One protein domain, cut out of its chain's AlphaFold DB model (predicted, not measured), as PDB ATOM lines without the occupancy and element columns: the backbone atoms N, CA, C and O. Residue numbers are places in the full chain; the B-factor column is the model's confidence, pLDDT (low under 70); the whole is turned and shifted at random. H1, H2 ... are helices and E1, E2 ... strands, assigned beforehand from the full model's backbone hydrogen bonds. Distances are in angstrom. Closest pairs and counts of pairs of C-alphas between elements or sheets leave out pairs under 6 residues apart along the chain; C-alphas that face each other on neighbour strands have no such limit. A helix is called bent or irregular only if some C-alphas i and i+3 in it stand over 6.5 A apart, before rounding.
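What this domain is: This is residues 23 to 183 of the 188 residues of an uncharacterized protein of uncultured bacterium (gcode 4) (UniProt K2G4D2). A small four-stranded sheet is covered on one face by helix H4, and H6 crosses H4 on the side away from the sheet, with H8 crossing H6 farther out. H1 and H2 pack beside H4, H5 is near its last residues, and H7 is by H6 and H8. The printed part has 161 residues with eight named helices and four named strands, in the order E1 H1 H2 E2 E3 E4 H3 H4 H5 H6 H7 H8; the class is mixed. The sheet is mixed too, in the order E1 E2 E4 E3. The whole is compact, with a radius of gyration of the C-alphas of 15.1 A and spans of 42 by 38 by 32 A.

Where its parts are: The strands are E1, residues 23 to 26, from C-alpha 23 at (122.786, 134.046, 141.268); E2, 50 to 54, 12.3 A; E3, 66 to 69; and E4, 74 to 78, 13.5 A. The helices are H1, 32 to 39; H2, 44 to 48; H3, 79 to 82; H4, 93 to 105, 18.7 A, from (125.999, 116.277, 140.463); H5, 110 to 116; H6, 134 to 149, 22.4 A; H7, 154 to 161; and H8, 170 to 182, 17.7 A, ending at (125.588, 94.444, 146.073). H1 and H2 are only just irregular: C-alphas 33 and 36 are 6.6 A apart, as are 45 and 48.

How they stand to each other: E1 and E2 are antiparallel, with N 25 and O 51 at 2.9 A. E2 and E4 are parallel, with N 52 and O 75 at 2.7 A. E3 and E4 form an antiparallel hairpin, with N 76 and O 67 at 2.8 A. H4 on one face of the sheet makes two layers, a helix over strands: it runs along the strands, at 8 degrees to E3 on the local plane, with a height over the sheet of 8.3 A. H3 is on the same face, and H2 only grazes the sheet with residues 46 to 48. H1 touches residues 94 to 98 of H4, closest C-alphas Gln 37 and Ile 95, 5.0 A. H2 touches H4, closest C-alphas Leu 46 and Gln 102, 6.8 A. H6 touches H4 at a steep tilt of 46 degrees, opposite ways, closest C-alphas His 96 and Ala 139, 4.9 A. H8 touches H6 at a steep tilt of 53 degrees, the same way, closest C-alphas Arg 145 and Ala 180, 5.5 A. H7 and H8, a helical hairpin, only just touch, with 3 pairs of C-alphas within 8 A, closest Arg 154 and Leu 177, 6.8 A. H5 and H4 touch only at the corner, and only just, with 3 pairs of C-alphas within 8 A, closest Phe 104 and Tyr 113, 5.9 A. Every O i to N i+4 pair is within hydrogen-bond range in H4, H5, H6, H7 and H8; H1 has 2 of 4, H2 has 0 of 1 but 1 of 2 O i to N i+3 pairs, and H3 is too short for an i+4 pair.

The domain as a whole: The two C-alphas farthest apart are those of Asp 57 and Asn 183, 42.2 A. The printed part has no cut. The links E2 to E3, 11 residues, and H5 to H6, 17 residues, are long. The mean pLDDT of the printed part is 91.9; residues 62, 129 and 183 are under 70.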
ATOM      1  N   SER A  23     124.118 134.327 140.720       92.75
ATOM      2  CA  SER A  23     122.786 134.046 141.268       92.75
ATOM      3  C   SER A  23     122.892 133.103 142.459       92.75
ATOM      4  O   SER A  23     123.739 132.218 142.484       92.75
ATOM      5  N   PHE A  24     122.034 133.295 143.459       93.31
ATOM      6  CA  PHE A  24     122.058 132.531 144.705       93.31
ATOM      7  C   PHE A  24     120.696 131.883 144.928       93.31
ATOM      8  O   PHE A  24     119.670 132.564 144.899       93.31
ATOM      9  N   VAL A  25     120.685 130.577 145.173       93.81
ATOM     10  CA  VAL A  25     119.475 129.787 145.421       93.81
ATOM     11  C   VAL A  25     119.707 128.936 146.663       93.81
ATOM     12  O   VAL A  25     120.756 128.319 146.800       93.81
ATOM     13  N   LYS A  26     118.750 128.896 147.591       92.75
ATOM     14  CA  LYS A  26     118.810 127.937 148.703       92.75
ATOM     15  C   LYS A  26     118.484 126.530 148.209       92.75
ATOM     16  O   LYS A  26     117.627 126.382 147.337       92.75
ATOM     17  N   ALA A  27     119.109 125.510 148.791       90.81
ATOM     18  CA  ALA A  27     118.886 124.117 148.410       90.81
ATOM     19  C   ALA A  27     117.397 123.708 148.469       90.81
ATOM     20  O   ALA A  27     116.905 123.033 147.571       90.81
ATOM     21  N   ASP A  28     116.636 124.201 149.453       87.75
ATOM     22  CA  ASP A  28     115.196 123.923 149.587       87.75
ATOM     23  C   ASP A  28     114.310 124.646 148.548       87.75
ATOM     24  O   ASP A  28     113.120 124.350 148.424       87.75
ATOM     25  N   LYS A  29     114.870 125.607 147.801       90.38
ATOM     26  CA  LYS A  29     114.211 126.348 146.708       90.38
ATOM     27  C   LYS A  29     114.698 125.921 145.325       90.38
ATOM     28  O   LYS A  29     114.422 126.605 144.336       90.38
ATOM     29  N   LEU A  30     115.430 124.814 145.242       89.38
ATOM     30  CA  LEU A  30     115.884 124.252 143.979       89.38
ATOM     31  C   LEU A  30     114.704 123.907 143.056       89.38
ATOM     32  O   LEU A  30     113.636 123.476 143.495       89.38
ATOM     33  N   LYS A  31     114.906 124.089 141.744       87.25
ATOM     34  CA  LYS A  31     113.939 123.668 140.717       87.25
ATOM     35  C   LYS A  31     113.707 122.157 140.812       87.25
ATOM     36  O   LYS A  31     114.592 121.423 141.247       87.25
ATOM     37  N   TRP A  32     112.549 121.691 140.340       82.00
ATOM     38  CA  TRP A  32     112.112 120.292 140.468       82.00
ATOM     39  C   TRP A  32     113.172 119.258 140.040       82.00
ATOM     40  O   TRP A  32     113.350 118.266 140.738       82.00
ATOM     41  N   ILE A  33     113.947 119.541 138.981       83.44
ATOM     42  CA  ILE A  33     115.041 118.678 138.487       83.44
ATOM     43  C   ILE A  33     116.134 118.391 139.533       83.44
ATOM     44  O   ILE A  33     116.762 117.336 139.510       83.44
ATOM     45  N   TYR A  34     116.353 119.315 140.465       91.19
ATOM     46  CA  TYR A  34     117.333 119.204 141.546       91.19
ATOM     47  C   TYR A  34     116.673 118.917 142.898       91.19
ATOM     48  O   TYR A  34     117.327 118.442 143.825       91.19
ATOM     49  N   LEU A  35     115.372 119.189 143.027       90.62
ATOM     50  CA  LEU A  35     114.637 118.989 144.270       90.62
ATOM     51  C   LEU A  35     114.596 117.510 144.670       90.62
ATOM     52  O   LEU A  35     114.795 117.196 145.839       90.62
ATOM     53  N   GLU A  36     114.409 116.594 143.716       92.38
ATOM     54  CA  GLU A  36     114.426 115.150 143.999       92.38
ATOM     55  C   GLU A  36     115.795 114.662 144.496       92.38
ATOM     56  O   GLU A  36     115.870 113.763 145.338       92.38
ATOM     57  N   GLN A  37     116.876 115.268 143.993       94.81
ATOM     58  CA  GLN A  37     118.250 115.003 144.421       94.81
ATOM     59  C   GLN A  37     118.483 115.478 145.861       94.81
ATOM     60  O   GLN A  37     118.998 114.723 146.683       94.81
ATOM     61  N   PHE A  38     118.030 116.692 146.185       94.69
ATOM     62  CA  PHE A  38     118.038 117.225 147.550       94.69
ATOM     63  C   PHE A  38     117.227 116.341 148.509       94.69
ATOM     64  O   PHE A  38     117.734 115.890 149.537       94.69
ATOM     65  N   GLN A  39     115.986 116.011 148.144       94.25
ATOM     66  CA  GLN A  39     115.093 115.189 148.962       94.25
ATOM     67  C   GLN A  39     115.632 113.773 149.181       94.25
ATOM     68  O   GLN A  39     115.384 113.180 150.225       94.25
ATOM     69  N   ALA A  40     116.410 113.225 148.243       94.69
ATOM     70  CA  ALA A  40     117.031 111.912 148.386       94.69
ATOM     71  C   ALA A  40     118.085 111.828 149.502       94.69
ATOM     72  O   ALA A  40     118.469 110.716 149.883       94.69
ATOM     73  N   LEU A  41     118.533 112.959 150.053       95.00
ATOM     74  CA  LEU A  41     119.446 112.963 151.192       95.00
ATOM     75  C   LEU A  41     118.753 112.868 152.555       95.00
ATOM     76  O   LEU A  41     119.401 112.399 153.491       95.00
ATOM     77  N   TRP A  42     117.457 113.205 152.626       92.19
ATOM     78  CA  TRP A  42     116.617 113.143 153.836       92.19
ATOM     79  C   TRP A  42     117.229 113.895 155.027       92.19
ATOM     80  O   TRP A  42     117.227 113.402 156.151       92.19
ATOM     81  N   ASP A  43     117.772 115.086 154.773       95.50
ATOM     82  CA  ASP A  43     118.493 115.871 155.774       95.50
ATOM     83  C   ASP A  43     118.091 117.344 155.713       95.50
ATOM     84  O   ASP A  43     118.505 118.093 154.828       95.50
ATOM     85  N   GLU A  44     117.260 117.757 156.667       94.38
ATOM     86  CA  GLU A  44     116.731 119.122 156.744       94.38
ATOM     87  C   GLU A  44     117.817 120.174 156.993       94.38
ATOM     88  O   GLU A  44     117.646 121.327 156.599       94.38
ATOM     89  N   ARG A  45     118.966 119.790 157.569       95.75
ATOM     90  CA  ARG A  45     120.083 120.716 157.828       95.75
ATOM     91  C   ARG A  45     120.644 121.291 156.527       95.75
ATOM     92  O   ARG A  45     121.182 122.395 156.517       95.75
ATOM     93  N   LEU A  46     120.471 120.576 155.414       96.31
ATOM     94  CA  LEU A  46     120.908 121.013 154.091       96.31
ATOM     95  C   LEU A  46     120.087 122.180 153.527       96.31
ATOM     96  O   LEU A  46     120.522 122.788 152.555       96.31
ATOM     97  N   GLN A  47     118.932 122.526 154.106       94.94
ATOM     98  CA  GLN A  47     118.077 123.614 153.603       94.94
ATOM     99  C   GLN A  47     118.789 124.975 153.544       94.94
ATOM    100  O   GLN A  47     118.433 125.836 152.739       94.94
ATOM    101  N   ASP A  48     119.803 125.169 154.391       91.88
ATOM    102  CA  ASP A  48     120.581 126.402 154.460       91.88
ATOM    103  C   ASP A  48     121.813 126.406 153.549       91.88
ATOM    104  O   ASP A  48     122.485 127.435 153.453       91.88
ATOM    105  N   VAL A  49     122.078 125.306 152.833       95.56
ATOM    106  CA  VAL A  49     123.116 125.272 151.803       95.56
ATOM    107  C   VAL A  49     122.735 126.221 150.669       95.56
ATOM    108  O   VAL A  49     121.624 126.182 150.128       95.56
ATOM    109  N   VAL A  50     123.675 127.088 150.306       95.69
ATOM    110  CA  VAL A  50     123.519 128.076 149.240       95.69
ATOM    111  C   VAL A  50     124.165 127.563 147.962       95.69
ATOM    112  O   VAL A  50     125.367 127.326 147.897       95.69
ATOM    113  N   ILE A  51     123.360 127.453 146.914       95.88
ATOM    114  CA  ILE A  51     123.797 127.164 145.557       95.88
ATOM    115  C   ILE A  51     124.103 128.491 144.867       95.88
ATOM    116  O   ILE A  51     123.222 129.335 144.692       95.88
ATOM    117  N   VAL A  52     125.359 128.683 144.490       94.56
ATOM    118  CA  VAL A  52     125.850 129.834 143.740       94.56
ATOM    119  C   VAL A  52     125.962 129.431 142.280       94.56
ATOM    120  O   VAL A  52     126.793 128.607 141.906       94.56
ATOM    121  N   ILE A  53     125.126 130.028 141.446       94.56
ATOM    122  CA  ILE A  53     125.131 129.823 140.004       94.56
ATOM    123  C   ILE A  53     126.138 130.810 139.412       94.56
ATOM    124  O   ILE A  53     125.979 132.030 139.529       94.56
ATOM    125  N   VAL A  54     127.196 130.265 138.821       93.38
ATOM    126  CA  VAL A  54     128.347 131.001 138.299       93.38
ATOM    127  C   VAL A  54     128.249 131.057 136.774       93.38
ATOM    128  O   VAL A  54     128.204 129.992 136.152       93.38
ATOM    129  N   PRO A  55     128.244 132.251 136.153       93.12
ATOM    130  CA  PRO A  55     128.220 132.363 134.700       93.12
ATOM    131  C   PRO A  55     129.402 131.638 134.052       93.12
ATOM    132  O   PRO A  55     130.507 131.624 134.594       93.12
ATOM    133  N   ASP A  56     129.168 131.051 132.882       92.25
ATOM    134  CA  ASP A  56     130.130 130.189 132.189       92.25
ATOM    135  C   ASP A  56     131.478 130.860 131.907       92.25
ATOM    136  O   ASP A  56     132.517 130.218 132.031       92.25
ATOM    137  N   ASP A  57     131.481 132.152 131.577       90.62
ATOM    138  CA  ASP A  57     132.701 132.933 131.347       90.62
ATOM    139  C   ASP A  57     133.503 133.200 132.633       90.62
ATOM    140  O   ASP A  57     134.669 133.585 132.560       90.62
ATOM    141  N   LEU A  58     132.901 132.975 133.807       89.19
ATOM    142  CA  LEU A  58     133.562 133.050 135.115       89.19
ATOM    143  C   LEU A  58     133.891 131.659 135.673       89.19
ATOM    144  O   LEU A  58     134.496 131.542 136.741       89.19
ATOM    145  N   TRP A  59     133.490 130.588 134.989       90.38
ATOM    146  CA  TRP A  59     133.733 129.232 135.449       90.38
ATOM    147  C   TRP A  59     135.167 128.802 135.128       90.38
ATOM    148  O   TRP A  59     135.560 128.671 133.972       90.38
ATOM    149  N   HIS A  60     135.970 128.575 136.166       79.62
ATOM    150  CA  HIS A  60     137.405 128.307 136.032       79.62
ATOM    151  C   HIS A  60     137.760 126.808 136.054       79.62
ATOM    152  O   HIS A  60     138.900 126.432 135.775       79.62
ATOM    153  N   LYS A  61     136.803 125.932 136.383       73.81
ATOM    154  CA  LYS A  61     136.992 124.477 136.400       73.81
ATOM    155  C   LYS A  61     136.571 123.916 135.043       73.81
ATOM    156  O   LYS A  61     135.397 123.718 134.784       73.81
ATOM    157  N   TRP A  62     137.528 123.665 134.155       69.50
ATOM    158  CA  TRP A  62     137.238 123.293 132.761       69.50
ATOM    159  C   TRP A  62     136.246 122.130 132.594       69.50
ATOM    160  O   TRP A  62     135.374 122.205 131.732       69.50
ATOM    161  N   ILE A  63     136.376 121.076 133.409       79.19
ATOM    162  CA  ILE A  63     135.664 119.803 133.199       79.19
ATOM    163  C   ILE A  63     134.501 119.597 134.183       79.19
ATOM    164  O   ILE A  63     133.436 119.157 133.762       79.19
ATOM    165  N   SER A  64     134.663 119.927 135.470       86.94
ATOM    166  CA  SER A  64     133.586 119.741 136.456       86.94
ATOM    167  C   SER A  64     132.521 120.835 136.322       86.94
ATOM    168  O   SER A  64     132.900 122.006 136.241       86.94
ATOM    169  N   PRO A  65     131.216 120.512 136.328       92.44
ATOM    170  CA  PRO A  65     130.151 121.511 136.308       92.44
ATOM    171  C   PRO A  65     129.816 122.073 137.694       92.44
ATOM    172  O   PRO A  65     129.070 123.049 137.776       92.44
ATOM    173  N   SER A  66     130.346 121.487 138.768       94.44
ATOM    174  CA  SER A  66     130.074 121.904 140.142       94.44
ATOM    175  C   SER A  66     131.284 121.751 141.063       94.44
ATOM    176  O   SER A  66     132.285 121.120 140.710       94.44
ATOM    177  N   GLU A  67     131.204 122.404 142.219       94.19
ATOM    178  CA  GLU A  67     132.167 122.284 143.312       94.19
ATOM    179  C   GLU A  67     131.500 122.632 144.646       94.19
ATOM    180  O   GLU A  67     130.869 123.683 144.781       94.19
ATOM    181  N   SER A  68     131.668 121.792 145.661       94.88
ATOM    182  CA  SER A  68     131.209 122.082 147.017       94.88
ATOM    183  C   SER A  68     132.283 122.759 147.867       94.88
ATOM    184  O   SER A  68     133.448 122.378 147.937       94.88
ATOM    185  N   HIS A  69     131.835 123.758 148.617       94.19
ATOM    186  CA  HIS A  69     132.545 124.377 149.725       94.19
ATOM    187  C   HIS A  69     131.771 124.054 151.001       94.19
ATOM    188  O   HIS A  69     131.180 124.930 151.632       94.19
ATOM    189  N   ALA A  70     131.754 122.768 151.359       94.69
ATOM    190  CA  ALA A  70     130.925 122.225 152.437       94.69
ATOM    191  C   ALA A  70     131.084 122.983 153.770       94.69
ATOM    192  O   ALA A  70     130.098 123.293 154.429       94.69
ATOM    193  N   HIS A  71     132.312 123.389 154.107       92.69
ATOM    194  CA  HIS A  71     132.630 124.170 155.311       92.69
ATOM    195  C   HIS A  71     132.057 125.596 155.337       92.69
ATOM    196  O   HIS A  71     132.067 126.246 156.380       92.69
ATOM    197  N   GLU A  72     131.583 126.095 154.199       93.06
ATOM    198  CA  GLU A  72     130.870 127.364 154.088       93.06
ATOM    199  C   GLU A  72     129.368 127.154 153.835       93.06
ATOM    200  O   GLU A  72     128.672 128.135 153.629       93.06
ATOM    201  N   ASN A  73     128.836 125.922 153.840       93.88
ATOM    202  CA  ASN A  73     127.458 125.621 153.413       93.88
ATOM    203  C   ASN A  73     127.147 126.172 152.011       93.88
ATOM    204  O   ASN A  73     126.116 126.808 151.783       93.88
ATOM    205  N   MET A  74     128.066 125.970 151.067       95.62
ATOM    206  CA  MET A  74     127.978 126.558 149.736       95.62
ATOM    207  C   MET A  74     128.345 125.547 148.653       95.62
ATOM    208  O   MET A  74     129.266 124.755 148.827       95.62
ATOM    209  N   ILE A  75     127.659 125.612 147.516       96.00
ATOM    210  CA  ILE A  75     127.966 124.851 146.301       96.00
ATOM    211  C   ILE A  75     128.056 125.843 145.148       96.00
ATOM    212  O   ILE A  75     127.176 126.685 144.997       96.00
ATOM    213  N   LEU A  76     129.103 125.759 144.336       95.25
ATOM    214  CA  LEU A  76     129.217 126.492 143.083       95.25
ATOM    215  C   LEU A  76     128.748 125.595 141.946       95.25
ATOM    216  O   LEU A  76     129.105 124.421 141.892       95.25
ATOM    217  N   PHE A  77     127.971 126.159 141.031       94.81
ATOM    218  CA  PHE A  77     127.438 125.435 139.888       94.81
ATOM    219  C   PHE A  77     127.579 126.278 138.624       94.81
ATOM    220  O   PHE A  77     127.164 127.439 138.594       94.81
ATOM    221  N   ARG A  78     128.145 125.696 137.569       94.56
ATOM    222  CA  ARG A  78     128.265 126.330 136.255       94.56
ATOM    223  C   ARG A  78     126.879 126.583 135.669       94.56
ATOM    224  O   ARG A  78     126.090 125.649 135.526       94.56
ATOM    225  N   GLN A  79     126.598 127.826 135.289       94.00
ATOM    226  CA  GLN A  79     125.275 128.266 134.854       94.00
ATOM    227  C   GLN A  79     124.726 127.457 133.675       94.00
ATOM    228  O   GLN A  79     123.615 126.940 133.758       94.00
ATOM    229  N   GLY A  80     125.502 127.299 132.603       92.31
ATOM    230  CA  GLY A  80     125.077 126.600 131.392       92.31
ATOM    231  C   GLY A  80     124.725 125.133 131.640       92.31
ATOM    232  O   GLY A  80     123.841 124.601 130.978       92.31
ATOM    233  N   TYR A  81     125.358 124.496 132.630       91.75
ATOM    234  CA  TYR A  81     124.973 123.157 133.068       91.75
ATOM    235  C   TYR A  81     123.732 123.208 133.964       91.75
ATOM    236  O   TYR A  81     122.774 122.476 133.732       91.75
ATOM    237  N   PHE A  82     123.724 124.103 134.959       92.44
ATOM    238  CA  PHE A  82     122.637 124.223 135.932       92.44
ATOM    239  C   PHE A  82     121.277 124.499 135.269       92.44
ATOM    240  O   PHE A  82     120.240 123.997 135.709       92.44
ATOM    241  N   GLU A  83     121.278 125.307 134.212       91.19
ATOM    242  CA  GLU A  83     120.084 125.755 133.495       91.19
ATOM    243  C   GLU A  83     119.769 124.920 132.244       91.19
ATOM    244  O   GLU A  83     118.762 125.188 131.584       91.19
ATOM    245  N   SER A  84     120.587 123.910 131.922       87.00
ATOM    246  CA  SER A  84     120.403 123.078 130.733       87.00
ATOM    247  C   SER A  84     119.076 122.320 130.779       87.00
ATOM    248  O   SER A  84     118.829 121.502 131.666       87.00
ATOM    249  N   VAL A  85     118.220 122.585 129.791       79.25
ATOM    250  CA  VAL A  85     116.953 121.862 129.593       79.25
ATOM    251  C   VAL A  85     117.159 120.620 128.723       79.25
ATOM    252  O   VAL A  85     116.478 119.617 128.918       79.25
ATOM    253  N   GLU A  86     118.093 120.676 127.772       76.06
ATOM    254  CA  GLU A  86     118.356 119.584 126.825       76.06
ATOM    255  C   GLU A  86     119.119 118.424 127.471       76.06
ATOM    256  O   GLU A  86     118.896 117.263 127.132       76.06
ATOM    257  N   ASN A  87     119.997 118.738 128.423       70.25
ATOM    258  CA  ASN A  87     120.753 117.764 129.196       70.25
ATOM    259  C   ASN A  87     120.667 118.140 130.681       70.25
ATOM    260  O   ASN A  87     121.631 118.701 131.214       70.25
ATOM    261  N   PRO A  88     119.506 117.915 131.331       82.00
ATOM    262  CA  PRO A  88     119.385 118.126 132.769       82.00
ATOM    263  C   PRO A  88     120.387 117.212 133.475       82.00
ATOM    264  O   PRO A  88     120.725 116.172 132.920       82.00
ATOM    265  N   ASP A  89     120.839 117.591 134.672       84.25
ATOM    266  CA  ASP A  89     121.869 116.929 135.493       84.25
ATOM    267  C   ASP A  89     121.718 115.395 135.630       84.25
ATOM    268  O   ASP A  89     121.294 114.857 136.653       84.25
ATOM    269  N   GLY A  90     122.050 114.674 134.558       86.12
ATOM    270  CA  GLY A  90     121.687 113.271 134.370       86.12
ATOM    271  C   GLY A  90     122.593 112.321 135.135       86.12
ATOM    272  O   GLY A  90     122.218 111.176 135.385       86.12
ATOM    273  N   ILE A  91     123.767 112.810 135.529       91.56
ATOM    274  CA  ILE A  91     124.686 112.131 136.437       91.56
ATOM    275  C   ILE A  91     124.437 112.521 137.899       91.56
ATOM    276  O   ILE A  91     125.027 111.918 138.789       91.56
ATOM    277  N   ALA A  92     123.521 113.453 138.169       95.00
ATOM    278  CA  ALA A  92     123.145 113.873 139.512       95.00
ATOM    279  C   ALA A  92     124.325 114.476 140.309       95.00
ATOM    280  O   ALA A  92     124.673 114.018 141.398       95.00
ATOM    281  N   TRP A  93     124.979 115.499 139.759       95.62
ATOM    282  CA  TRP A  93     125.999 116.277 140.463       95.62
ATOM    283  C   TRP A  93     125.446 116.985 141.698       95.62
ATOM    284  O   TRP A  93     126.130 117.065 142.712       95.62
ATOM    285  N   MET A  94     124.197 117.459 141.679       96.50
ATOM    286  CA  MET A  94     123.648 118.173 142.836       96.50
ATOM    287  C   MET A  94     123.615 117.303 144.102       96.50
ATOM    288  O   MET A  94     124.019 117.768 145.168       96.50
ATOM    289  N   ILE A  95     123.178 116.039 144.017       97.31
ATOM    290  CA  ILE A  95     123.196 115.142 145.185       97.31
ATOM    291  C   ILE A  95     124.625 114.853 145.654       97.31
ATOM    292  O   ILE A  95     124.842 114.713 146.855       97.31
ATOM    293  N   HIS A  96     125.592 114.789 144.737       97.81
ATOM    294  CA  HIS A  96     127.001 114.601 145.069       97.81
ATOM    295  C   HIS A  96     127.524 115.776 145.913       97.81
ATOM    296  O   HIS A  96     128.026 115.581 147.021       97.81
ATOM    297  N   GLU A  97     127.305 117.011 145.460       97.88
ATOM    298  CA  GLU A  97     127.767 118.207 146.174       97.88
ATOM    299  C   GLU A  97     127.038 118.433 147.504       97.88
ATOM    300  O   GLU A  97     127.634 118.829 148.512       97.88
ATOM    301  N   LEU A  98     125.737 118.138 147.547       97.94
ATOM    302  CA  LEU A  98     124.978 118.166 148.794       97.94
ATOM    303  C   LEU A  98     125.441 117.071 149.762       97.94
ATOM    304  O   LEU A  98     125.439 117.300 150.970       97.94
ATOM    305  N   ALA A  99     125.880 115.913 149.266       98.12
ATOM    306  CA  ALA A  99     126.434 114.857 150.104       98.12
ATOM    307  C   ALA A  99     127.772 115.269 150.741       98.12
ATOM    308  O   ALA A  99     128.015 114.913 151.892       98.12
ATOM    309  N   HIS A 100     128.602 116.077 150.073       98.00
ATOM    310  CA  HIS A 100     129.764 116.692 150.725       98.00
ATOM    311  C   HIS A 100     129.361 117.622 151.872       98.00
ATOM    312  O   HIS A 100     129.972 117.572 152.942       98.00
ATOM    313  N   CYS A 101     128.320 118.437 151.675       97.81
ATOM    314  CA  CYS A 101     127.779 119.305 152.724       97.81
ATOM    315  C   CYS A 101     127.220 118.485 153.894       97.81
ATOM    316  O   CYS A 101     127.560 118.749 155.043       97.81
ATOM    317  N   GLN A 102     126.440 117.441 153.608       97.75
ATOM    318  CA  GLN A 102     125.922 116.513 154.612       97.75
ATOM    319  C   GLN A 102     127.059 115.886 155.417       97.75
ATOM    320  O   GLN A 102     127.037 115.902 156.642       97.75
ATOM    321  N   LYS A 103     128.097 115.405 154.732       97.00
ATOM    322  CA  LYS A 103     129.243 114.774 155.377       97.00
ATOM    323  C   LYS A 103     130.025 115.737 156.274       97.00
ATOM    324  O   LYS A 103     130.507 115.331 157.330       97.00
ATOM    325  N   PHE A 104     130.128 117.007 155.887       97.06
ATOM    326  CA  PHE A 104     130.685 118.050 156.750       97.06
ATOM    327  C   PHE A 104     129.820 118.278 157.996       97.06
ATOM    328  O   PHE A 104     130.355 118.343 159.096       97.06
ATOM    329  N   LEU A 105     128.493 118.332 157.847       95.56
ATOM    330  CA  LEU A 105     127.553 118.484 158.967       95.56
ATOM    331  C   LEU A 105     127.502 117.259 159.896       95.56
ATOM    332  O   LEU A 105     127.106 117.389 161.052       95.56
ATOM    333  N   ASP A 106     127.870 116.081 159.393       95.88
ATOM    334  CA  ASP A 106     128.030 114.848 160.174       95.88
ATOM    335  C   ASP A 106     129.370 114.789 160.927       95.88
ATOM    336  O   ASP A 106     129.550 113.929 161.789       95.88
ATOM    337  N   SER A 107     130.323 115.666 160.598       94.44
ATOM    338  CA  SER A 107     131.626 115.730 161.265       94.44
ATOM    339  C   SER A 107     131.523 116.539 162.561       94.44
ATOM    340  O   SER A 107     130.825 117.550 162.611       94.44
ATOM    341  N   GLU A 108     132.237 116.132 163.616       89.75
ATOM    342  CA  GLU A 108     132.201 116.842 164.907       89.75
ATOM    343  C   GLU A 108     132.781 118.259 164.798       89.75
ATOM    344  O   GLU A 108     132.344 119.188 165.481       89.75
ATOM    345  N   ASN A 109     133.780 118.424 163.931       91.44
ATOM    346  CA  ASN A 109     134.446 119.686 163.659       91.44
ATOM    347  C   ASN A 109     135.016 119.722 162.230       91.44
ATOM    348  O   ASN A 109     134.936 118.768 161.449       91.44
ATOM    349  N   LYS A 110     135.593 120.874 161.882       91.94
ATOM    350  CA  LYS A 110     136.160 121.144 160.561       91.94
ATOM    351  C   LYS A 110     137.392 120.274 160.294       91.94
ATOM    352  O   LYS A 110     137.584 119.807 159.173       91.94
ATOM    353  N   GLU A 111     138.230 120.082 161.303       94.50
ATOM    354  CA  GLU A 111     139.481 119.335 161.231       94.50
ATOM    355  C   GLU A 111     139.245 117.857 160.901       94.50
ATOM    356  O   GLU A 111     139.959 117.319 160.054       94.50
ATOM    357  N   ASP A 112     138.213 117.238 161.475       93.31
ATOM    358  CA  ASP A 112     137.846 115.843 161.217       93.31
ATOM    359  C   ASP A 112     137.438 115.632 159.760       93.31
ATOM    360  O   ASP A 112     137.966 114.741 159.089       93.31
ATOM    361  N   TYR A 113     136.595 116.518 159.221       94.62
ATOM    362  CA  TYR A 113     136.226 116.489 157.806       94.62
ATOM    363  C   TYR A 113     137.460 116.581 156.895       94.62
ATOM    364  O   TYR A 113     137.633 115.783 155.972       94.62
ATOM    365  N   PHE A 114     138.373 117.522 157.166       93.69
ATOM    366  CA  PHE A 114     139.602 117.645 156.373       93.69
ATOM    367  C   PHE A 114     140.576 116.487 156.580       93.69
ATOM    368  O   PHE A 114     141.357 116.188 155.673       93.69
ATOM    369  N   SER A 115     140.554 115.835 157.743       93.62
ATOM    370  CA  SER A 115     141.314 114.611 157.970       93.62
ATOM    371  C   SER A 115     140.784 113.482 157.088       93.62
ATOM    372  O   SER A 115     141.570 112.780 156.456       93.62
ATOM    373  N   GLU A 116     139.467 113.327 156.977       92.56
ATOM    374  CA  GLU A 116     138.861 112.308 156.119       92.56
ATOM    375  C   GLU A 116     139.135 112.532 154.625       92.56
ATOM    376  O   GLU A 116     139.322 111.561 153.892       92.56
ATOM    377  N   MET A 117     139.260 113.786 154.174       92.00
ATOM    378  CA  MET A 117     139.696 114.095 152.801       92.00
ATOM    379  C   MET A 117     141.122 113.607 152.491       92.00
ATOM    380  O   MET A 117     141.486 113.455 151.324       92.00
ATOM    381  N   ARG A 118     141.946 113.376 153.521       89.69
ATOM    382  CA  ARG A 118     143.335 112.900 153.400       89.69
ATOM    383  C   ARG A 118     143.479 111.404 153.665       89.69
ATOM    384  O   ARG A 118     144.552 110.856 153.426       89.69
ATOM    385  N   ASN A 119     142.429 110.752 154.157       88.31
ATOM    386  CA  ASN A 119     142.445 109.333 154.476       88.31
ATOM    387  C   ASN A 119     141.960 108.518 153.275       88.31
ATOM    388  O   ASN A 119     140.882 108.812 152.751       88.31
ATOM    389  N   PRO A 120     142.705 107.482 152.848       90.69
ATOM    390  CA  PRO A 120     142.289 106.665 151.722       90.69
ATOM    391  C   PRO A 120     141.000 105.907 152.042       90.69
ATOM    392  O   PRO A 120     140.897 105.267 153.089       90.69
ATOM    393  N   ALA A 121     140.021 105.943 151.135       92.81
ATOM    394  CA  ALA A 121     138.783 105.177 151.304       92.81
ATOM    395  C   ALA A 121     138.989 103.674 151.096       92.81
ATOM    396  O   ALA A 121     138.325 102.862 151.745       92.81
ATOM    397  N   PHE A 122     139.907 103.320 150.193       92.62
ATOM    398  CA  PHE A 122     140.312 101.952 149.895       92.62
ATOM    399  C   PHE A 122     141.834 101.850 149.958       92.62
ATOM    400  O   PHE A 122     142.533 102.508 149.190       92.62
ATOM    401  N   ILE A 123     142.351 101.039 150.881       89.75
ATOM    402  CA  ILE A 123     143.796 100.913 151.153       89.75
ATOM    403  C   ILE A 123     144.542 100.267 149.973       89.75
ATOM    404  O   ILE A 123     145.729 100.513 149.775       89.75
ATOM    405  N   ASP A 124     143.851  99.449 149.181       90.62
ATOM    406  CA  ASP A 124     144.398  98.730 148.030       90.62
ATOM    407  C   ASP A 124     144.440  99.564 146.739       90.62
ATOM    408  O   ASP A 124     144.971  99.095 145.731       90.62
ATOM    409  N   LEU A 125     143.917 100.795 146.752       87.88
ATOM    410  CA  LEU A 125     143.959 101.700 145.607       87.88
ATOM    411  C   LEU A 125     144.953 102.850 145.831       87.88
ATOM    412  O   LEU A 125     144.938 103.484 146.890       87.88
ATOM    413  N   PRO A 126     145.793 103.176 144.833       81.06
ATOM    414  CA  PRO A 126     146.688 104.319 144.927       81.06
ATOM    415  C   PRO A 126     145.902 105.636 144.911       81.06
ATOM    416  O   PRO A 126     144.778 105.708 144.416       81.06
ATOM    417  N   TRP A 127     146.539 106.705 145.384       75.81
ATOM    418  CA  TRP A 127     146.096 108.062 145.075       75.81
ATOM    419  C   TRP A 127     146.291 108.306 143.569       75.81
ATOM    420  O   TRP A 127     147.424 108.257 143.084       75.81
ATOM    421  N   SER A 128     145.201 108.495 142.819       70.81
ATOM    422  CA  SER A 128     145.242 108.843 141.392       70.81
ATOM    423  C   SER A 128     145.118 110.360 141.199       70.81
ATOM    424  O   SER A 128     145.274 111.137 142.142       70.81
ATOM    425  N   THR A 129     144.882 110.796 139.956       69.56
ATOM    426  CA  THR A 129     144.549 112.196 139.649       69.56
ATOM    427  C   THR A 129     143.297 112.644 140.412       69.56
ATOM    428  O   THR A 129     143.226 113.799 140.826       69.56
ATOM    429  N   TYR A 130     142.340 111.732 140.629       76.12
ATOM    430  CA  TYR A 130     141.199 111.927 141.516       76.12
ATOM    431  C   TYR A 130     141.461 111.347 142.919       76.12
ATOM    432  O   TYR A 130     142.020 110.253 143.043       76.12
ATOM    433  N   PRO A 131     141.074 112.035 144.008       82.69
ATOM    434  CA  PRO A 131     141.405 111.559 145.339       82.69
ATOM    435  C   PRO A 131     140.544 110.352 145.749       82.69
ATOM    436  O   PRO A 131     139.341 110.456 145.963       82.69
ATOM    437  N   ASN A 132     141.191 109.200 145.943       89.38
ATOM    438  CA  ASN A 132     140.634 108.060 146.673       89.38
ATOM    439  C   ASN A 132     140.549 108.428 148.162       89.38
ATOM    440  O   ASN A 132     141.471 108.122 148.910       89.38
ATOM    441  N   ASN A 133     139.486 109.107 148.599       94.31
ATOM    442  CA  ASN A 133     139.313 109.486 150.004       94.31
ATOM    443  C   ASN A 133     137.900 109.203 150.540       94.31
ATOM    444  O   ASN A 133     136.962 108.949 149.778       94.31
ATOM    445  N   ALA A 134     137.758 109.208 151.868       94.19
ATOM    446  CA  ALA A 134     136.513 108.835 152.543       94.19
ATOM    447  C   ALA A 134     135.338 109.780 152.230       94.19
ATOM    448  O   ALA A 134     134.198 109.326 152.107       94.19
ATOM    449  N   VAL A 135     135.619 111.072 152.055       96.19
ATOM    450  CA  VAL A 135     134.623 112.097 151.724       96.19
ATOM    451  C   VAL A 135     134.075 111.889 150.307       96.19
ATOM    452  O   VAL A 135     132.861 111.896 150.111       96.19
ATOM    453  N   GLU A 136     134.944 111.603 149.339       96.38
ATOM    454  CA  GLU A 136     134.566 111.280 147.959       96.38
ATOM    455  C   GLU A 136     133.779 109.976 147.870       96.38
ATOM    456  O   GLU A 136     132.739 109.906 147.212       96.38
ATOM    457  N   ARG A 137     134.223 108.933 148.587       96.75
ATOM    458  CA  ARG A 137     133.490 107.661 148.649       96.75
ATOM    459  C   ARG A 137     132.075 107.869 149.179       96.75
ATOM    460  O   ARG A 137     131.136 107.263 148.662       96.75
ATOM    461  N   TYR A 138     131.914 108.720 150.192       97.12
ATOM    462  CA  TYR A 138     130.600 109.068 150.718       97.12
ATOM    463  C   TYR A 138     129.731 109.751 149.653       97.12
ATOM    464  O   TYR A 138     128.616 109.287 149.395       97.12
ATOM    465  N   ALA A 139     130.244 110.805 149.011       97.81
ATOM    466  CA  ALA A 139     129.503 111.601 148.034       97.81
ATOM    467  C   ALA A 139     129.087 110.782 146.800       97.81
ATOM    468  O   ALA A 139     127.890 110.669 146.507       97.81
ATOM    469  N   PHE A 140     130.032 110.087 146.158       97.50
ATOM    470  CA  PHE A 140     129.725 109.162 145.061       97.50
ATOM    471  C   PHE A 140     128.807 108.024 145.495       97.50
ATOM    472  O   PHE A 140     127.912 107.631 144.751       97.50
ATOM    473  N   GLY A 141     128.959 107.516 146.719       97.62
ATOM    474  CA  GLY A 141     128.067 106.494 147.255       97.62
ATOM    475  C   GLY A 141     126.608 106.961 147.312       97.62
ATOM    476  O   GLY A 141     125.700 106.193 146.985       97.62
ATOM    477  N   ARG A 142     126.345 108.219 147.705       97.94
ATOM    478  CA  ARG A 142     124.989 108.804 147.654       97.94
ATOM    479  C   ARG A 142     124.511 108.963 146.210       97.94
ATOM    480  O   ARG A 142     123.399 108.528 145.904       97.94
ATOM    481  N   GLN A 143     125.357 109.497 145.333       97.88
ATOM    482  CA  GLN A 143     125.061 109.700 143.912       97.88
ATOM    483  C   GLN A 143     124.700 108.391 143.197       97.88
ATOM    484  O   GLN A 143     123.635 108.286 142.592       97.88
ATOM    485  N   PHE A 144     125.519 107.346 143.320       97.88
ATOM    486  CA  PHE A 144     125.291 106.069 142.638       97.88
ATOM    487  C   PHE A 144     124.055 105.342 143.163       97.88
ATOM    488  O   PHE A 144     123.297 104.780 142.374       97.88
ATOM    489  N   ARG A 145     123.784 105.396 144.475       97.00
ATOM    490  CA  ARG A 145     122.536 104.851 145.035       97.00
ATOM    491  C   ARG A 145     121.304 105.587 144.515       97.00
ATOM    492  O   ARG A 145     120.289 104.940 144.258       97.00
ATOM    493  N   PHE A 146     121.387 106.904 144.340       96.44
ATOM    494  CA  PHE A 146     120.315 107.695 143.742       96.44
ATOM    495  C   PHE A 146     120.102 107.339 142.267       96.44
ATOM    496  O   PHE A 146     118.979 107.019 141.885       96.44
ATOM    497  N   LEU A 147     121.165 107.288 141.461       96.44
ATOM    498  CA  LEU A 147     121.082 106.888 140.052       96.44
ATOM    499  C   LEU A 147     120.522 105.466 139.898       96.44
ATOM    500  O   LEU A 147     119.628 105.237 139.083       96.44
ATOM    501  N   ARG A 148     120.962 104.524 140.743       95.81
ATOM    502  CA  ARG A 148     120.400 103.166 140.819       95.81
ATOM    503  C   ARG A 148     118.905 103.189 141.136       95.81
ATOM    504  O   ARG A 148     118.141 102.463 140.508       95.81
ATOM    505  N   ARG A 149     118.465 104.019 142.090       94.88
ATOM    506  CA  ARG A 149     117.039 104.183 142.441       94.88
ATOM    507  C   ARG A 149     116.212 104.696 141.258       94.88
ATOM    508  O   ARG A 149     115.062 104.299 141.123       94.88
ATOM    509  N   LEU A 150     116.800 105.523 140.393       93.75
ATOM    510  CA  LEU A 150     116.191 105.965 139.131       93.75
ATOM    511  C   LEU A 150     116.228 104.896 138.019       93.75
ATOM    512  O   LEU A 150     115.835 105.169 136.888       93.75
ATOM    513  N   GLY A 151     116.701 103.684 138.319       95.06
ATOM    514  CA  GLY A 151     116.750 102.563 137.384       95.06
ATOM    515  C   GLY A 151     117.993 102.523 136.494       95.06
ATOM    516  O   GLY A 151     118.042 101.685 135.595       95.06
ATOM    517  N   LYS A 152     118.997 103.384 136.728       96.00
ATOM    518  CA  LYS A 152     120.261 103.333 135.979       96.00
ATOM    519  C   LYS A 152     121.044 102.075 136.329       96.00
ATOM    520  O   LYS A 152     121.225 101.739 137.503       96.00
ATOM    521  N   LYS A 153     121.546 101.403 135.300       96.38
ATOM    522  CA  LYS A 153     122.468 100.275 135.416       96.38
ATOM    523  C   LYS A 153     123.881 100.765 135.690       96.38
ATOM    524  O   LYS A 153     124.229 101.914 135.423       96.38
ATOM    525  N   ARG A 154     124.716  99.857 136.187       96.19
ATOM    526  CA  ARG A 154     126.122 100.125 136.489       96.19
ATOM    527  C   ARG A 154     126.867 100.698 135.280       96.19
ATOM    528  O   ARG A 154     127.552 101.707 135.407       96.19
ATOM    529  N   GLU A 155     126.711 100.075 134.117       96.19
ATOM    530  CA  GLU A 155     127.414 100.449 132.886       96.19
ATOM    531  C   GLU A 155     126.970 101.827 132.390       96.19
ATOM    532  O   GLU A 155     127.787 102.605 131.907       96.19
ATOM    533  N   GLU A 156     125.688 102.161 132.570       96.50
ATOM    534  CA  GLU A 156     125.163 103.488 132.239       96.50
ATOM    535  C   GLU A 156     125.775 104.566 133.141       96.50
ATOM    536  O   GLU A 156     126.149 105.625 132.650       96.50
ATOM    537  N   ILE A 157     125.919 104.302 134.446       97.06
ATOM    538  CA  ILE A 157     126.551 105.247 135.382       97.06
ATOM    539  C   ILE A 157     128.025 105.460 135.022       97.06
ATOM    540  O   ILE A 157     128.489 106.597 135.006       97.06
ATOM    541  N   LEU A 158     128.753 104.389 134.691       95.94
ATOM    542  CA  LEU A 158     130.143 104.490 134.241       95.94
ATOM    543  C   LEU A 158     130.265 105.327 132.963       95.94
ATOM    544  O   LEU A 158     131.091 106.235 132.923       95.94
ATOM    545  N   GLY A 159     129.401 105.094 131.971       95.88
ATOM    546  CA  GLY A 159     129.381 105.879 130.733       95.88
ATOM    547  C   GLY A 159     129.084 107.367 130.957       95.88
ATOM    548  O   GLY A 159     129.611 108.215 130.242       95.88
ATOM    549  N   LEU A 160     128.299 107.715 131.984       94.44
ATOM    550  CA  LEU A 160     128.073 109.116 132.365       94.44
ATOM    551  C   LEU A 160     129.325 109.776 132.975       94.44
ATOM    552  O   LEU A 160     129.472 110.990 132.852       94.44
ATOM    553  N   LEU A 161     130.217 109.008 133.614       93.75
ATOM    554  CA  LEU A 161     131.448 109.503 134.251       93.75
ATOM    555  C   LEU A 161     132.613 109.685 133.264       93.75
ATOM    556  O   LEU A 161     133.468 110.539 133.491       93.75
ATOM    557  N   GLU A 162     132.654 108.914 132.173       93.56
ATOM    558  CA  GLU A 162     133.746 108.925 131.180       93.56
ATOM    559  C   GLU A 162     134.150 110.318 130.664       93.56
ATOM    560  O   GLU A 162     135.352 110.563 130.545       93.56
ATOM    561  N   PRO A 163     133.227 111.267 130.406       91.00
ATOM    562  CA  PRO A 163     133.607 112.604 129.950       91.00
ATOM    563  C   PRO A 163     134.367 113.435 130.994       91.00
ATOM    564  O   PRO A 163     135.017 114.416 130.634       91.00
ATOM    565  N   TYR A 164     134.264 113.077 132.278       89.31
ATOM    566  CA  TYR A 164     134.772 113.876 133.396       89.31
ATOM    567  C   TYR A 164     136.054 113.316 134.013       89.31
ATOM    568  O   TYR A 164     136.788 114.054 134.672       89.31
ATOM    569  N   TYR A 165     136.341 112.030 133.796       90.94
ATOM    570  CA  TYR A 165     137.380 111.307 134.524       90.94
ATOM    571  C   TYR A 165     138.320 110.525 133.621       90.94
ATOM    572  O   TYR A 165     137.979 110.101 132.519       90.94
ATOM    573  N   SER A 166     139.534 110.296 134.118       90.94
ATOM    574  CA  SER A 166     140.511 109.474 133.419       90.94
ATOM    575  C   SER A 166     140.303 107.995 133.742       90.94
ATOM    576  O   SER A 166     139.855 107.643 134.829       90.94
ATOM    577  N   VAL A 167     140.730 107.098 132.846       91.31
ATOM    578  CA  VAL A 167     140.669 105.634 133.057       91.31
ATOM    579  C   VAL A 167     141.310 105.198 134.387       91.31
ATOM    580  O   VAL A 167     140.900 104.201 134.977       91.31
ATOM    581  N   LYS A 168     142.290 105.955 134.900       91.81
ATOM    582  CA  LYS A 168     142.962 105.667 136.177       91.81
ATOM    583  C   LYS A 168     142.072 105.879 137.407       91.81
ATOM    584  O   LYS A 168     142.405 105.350 138.461       91.81
ATOM    585  N   ASP A 169     140.975 106.620 137.273       91.81
ATOM    586  CA  ASP A 169     140.046 106.936 138.365       91.81
ATOM    587  C   ASP A 169     138.929 105.877 138.482       91.81
ATOM    588  O   ASP A 169     138.349 105.667 139.544       91.81
ATOM    589  N   PHE A 170     138.677 105.112 137.414       93.94
ATOM    590  CA  PHE A 170     137.619 104.096 137.364       93.94
ATOM    591  C   PHE A 170     137.757 102.934 138.360       93.94
ATOM    592  O   PHE A 170     136.719 102.426 138.787       93.94
ATOM    593  N   PRO A 171     138.953 102.481 138.787       94.75
ATOM    594  CA  PRO A 171     139.058 101.506 139.873       94.75
ATOM    595  C   PRO A 171     138.370 101.964 141.168       94.75
ATOM    596  O   PRO A 171     137.733 101.152 141.838       94.75
ATOM    597  N   PHE A 172     138.439 103.261 141.490       95.25
ATOM    598  CA  PHE A 172     137.764 103.845 142.651       95.25
ATOM    599  C   PHE A 172     136.241 103.821 142.480       95.25
ATOM    600  O   PHE A 172     135.536 103.278 143.331       95.25
ATOM    601  N   PHE A 173     135.732 104.315 141.347       95.62
ATOM    602  CA  PHE A 173     134.290 104.321 141.070       95.62
ATOM    603  C   PHE A 173     133.691 102.916 141.029       95.62
ATOM    604  O   PHE A 173     132.596 102.706 141.544       95.62
ATOM    605  N   ASN A 174     134.416 101.942 140.472       95.56
ATOM    606  CA  ASN A 174     133.960 100.558 140.409       95.56
ATOM    607  C   ASN A 174     133.718  99.964 141.799       95.56
ATOM    608  O   ASN A 174     132.661  99.377 142.004       95.56
ATOM    609  N   LYS A 175     134.620 100.179 142.767       95.50
ATOM    610  CA  LYS A 175     134.410  99.692 144.141       95.50
ATOM    611  C   LYS A 175     133.169 100.305 144.791       95.50
ATOM    612  O   LYS A 175     132.407  99.612 145.456       95.50
ATOM    613  N   ILE A 176     132.929 101.599 144.581       96.62
ATOM    614  CA  ILE A 176     131.742 102.276 145.128       96.62
ATOM    615  C   ILE A 176     130.469 101.770 144.441       96.62
ATOM    616  O   ILE A 176     129.433 101.615 145.087       96.62
ATOM    617  N   LEU A 177     130.527 101.491 143.136       96.38
ATOM    618  CA  LEU A 177     129.424 100.871 142.409       96.38
ATOM    619  C   LEU A 177     129.158  99.440 142.884       96.38
ATOM    620  O   LEU A 177     127.992  99.071 142.984       96.38
ATOM    621  N   ASP A 178     130.184  98.653 143.219       95.12
ATOM    622  CA  ASP A 178     130.009  97.329 143.834       95.12
ATOM    623  C   ASP A 178     129.197  97.476 145.129       95.12
ATOM    624  O   ASP A 178     128.097  96.938 145.242       95.12
ATOM    625  N   GLU A 179     129.627  98.358 146.038       94.44
ATOM    626  CA  GLU A 179     128.905  98.652 147.285       94.44
ATOM    627  C   GLU A 179     127.469  99.152 147.048       94.44
ATOM    628  O   GLU A 179     126.536  98.805 147.783       94.44
ATOM    629  N   ALA A 180     127.272  99.986 146.026       94.00
ATOM    630  CA  ALA A 180     125.972 100.543 145.691       94.00
ATOM    631  C   ALA A 180     125.025  99.511 145.066       94.00
ATOM    632  O   ALA A 180     123.820  99.713 145.161       94.00
ATOM    633  N   PHE A 181     125.506  98.429 144.451       91.69
ATOM    634  CA  PHE A 181     124.670  97.434 143.763       91.69
ATOM    635  C   PHE A 181     124.580  96.080 144.490       91.69
ATOM    636  O   PHE A 181     123.557  95.412 144.349       91.69
ATOM    637  N   GLU A 182     125.559  95.710 145.318       83.88
ATOM    638  CA  GLU A 182     125.588  94.444 146.073       83.88
ATOM    639  C   GLU A 182     124.674  94.446 147.310       83.88
ATOM    640  O   GLU A 182     124.160  93.403 147.712       83.88
ATOM    641  N   ASN A 183     124.387  95.616 147.892       59.94
ATOM    642  CA  ASN A 183     123.483  95.755 149.040       59.94
ATOM    643  C   ASN A 183     121.995  95.624 148.637       59.94
ATOM    644  O   ASN A 183     121.226  96.584 148.736       59.94
TER     645      ASN A 183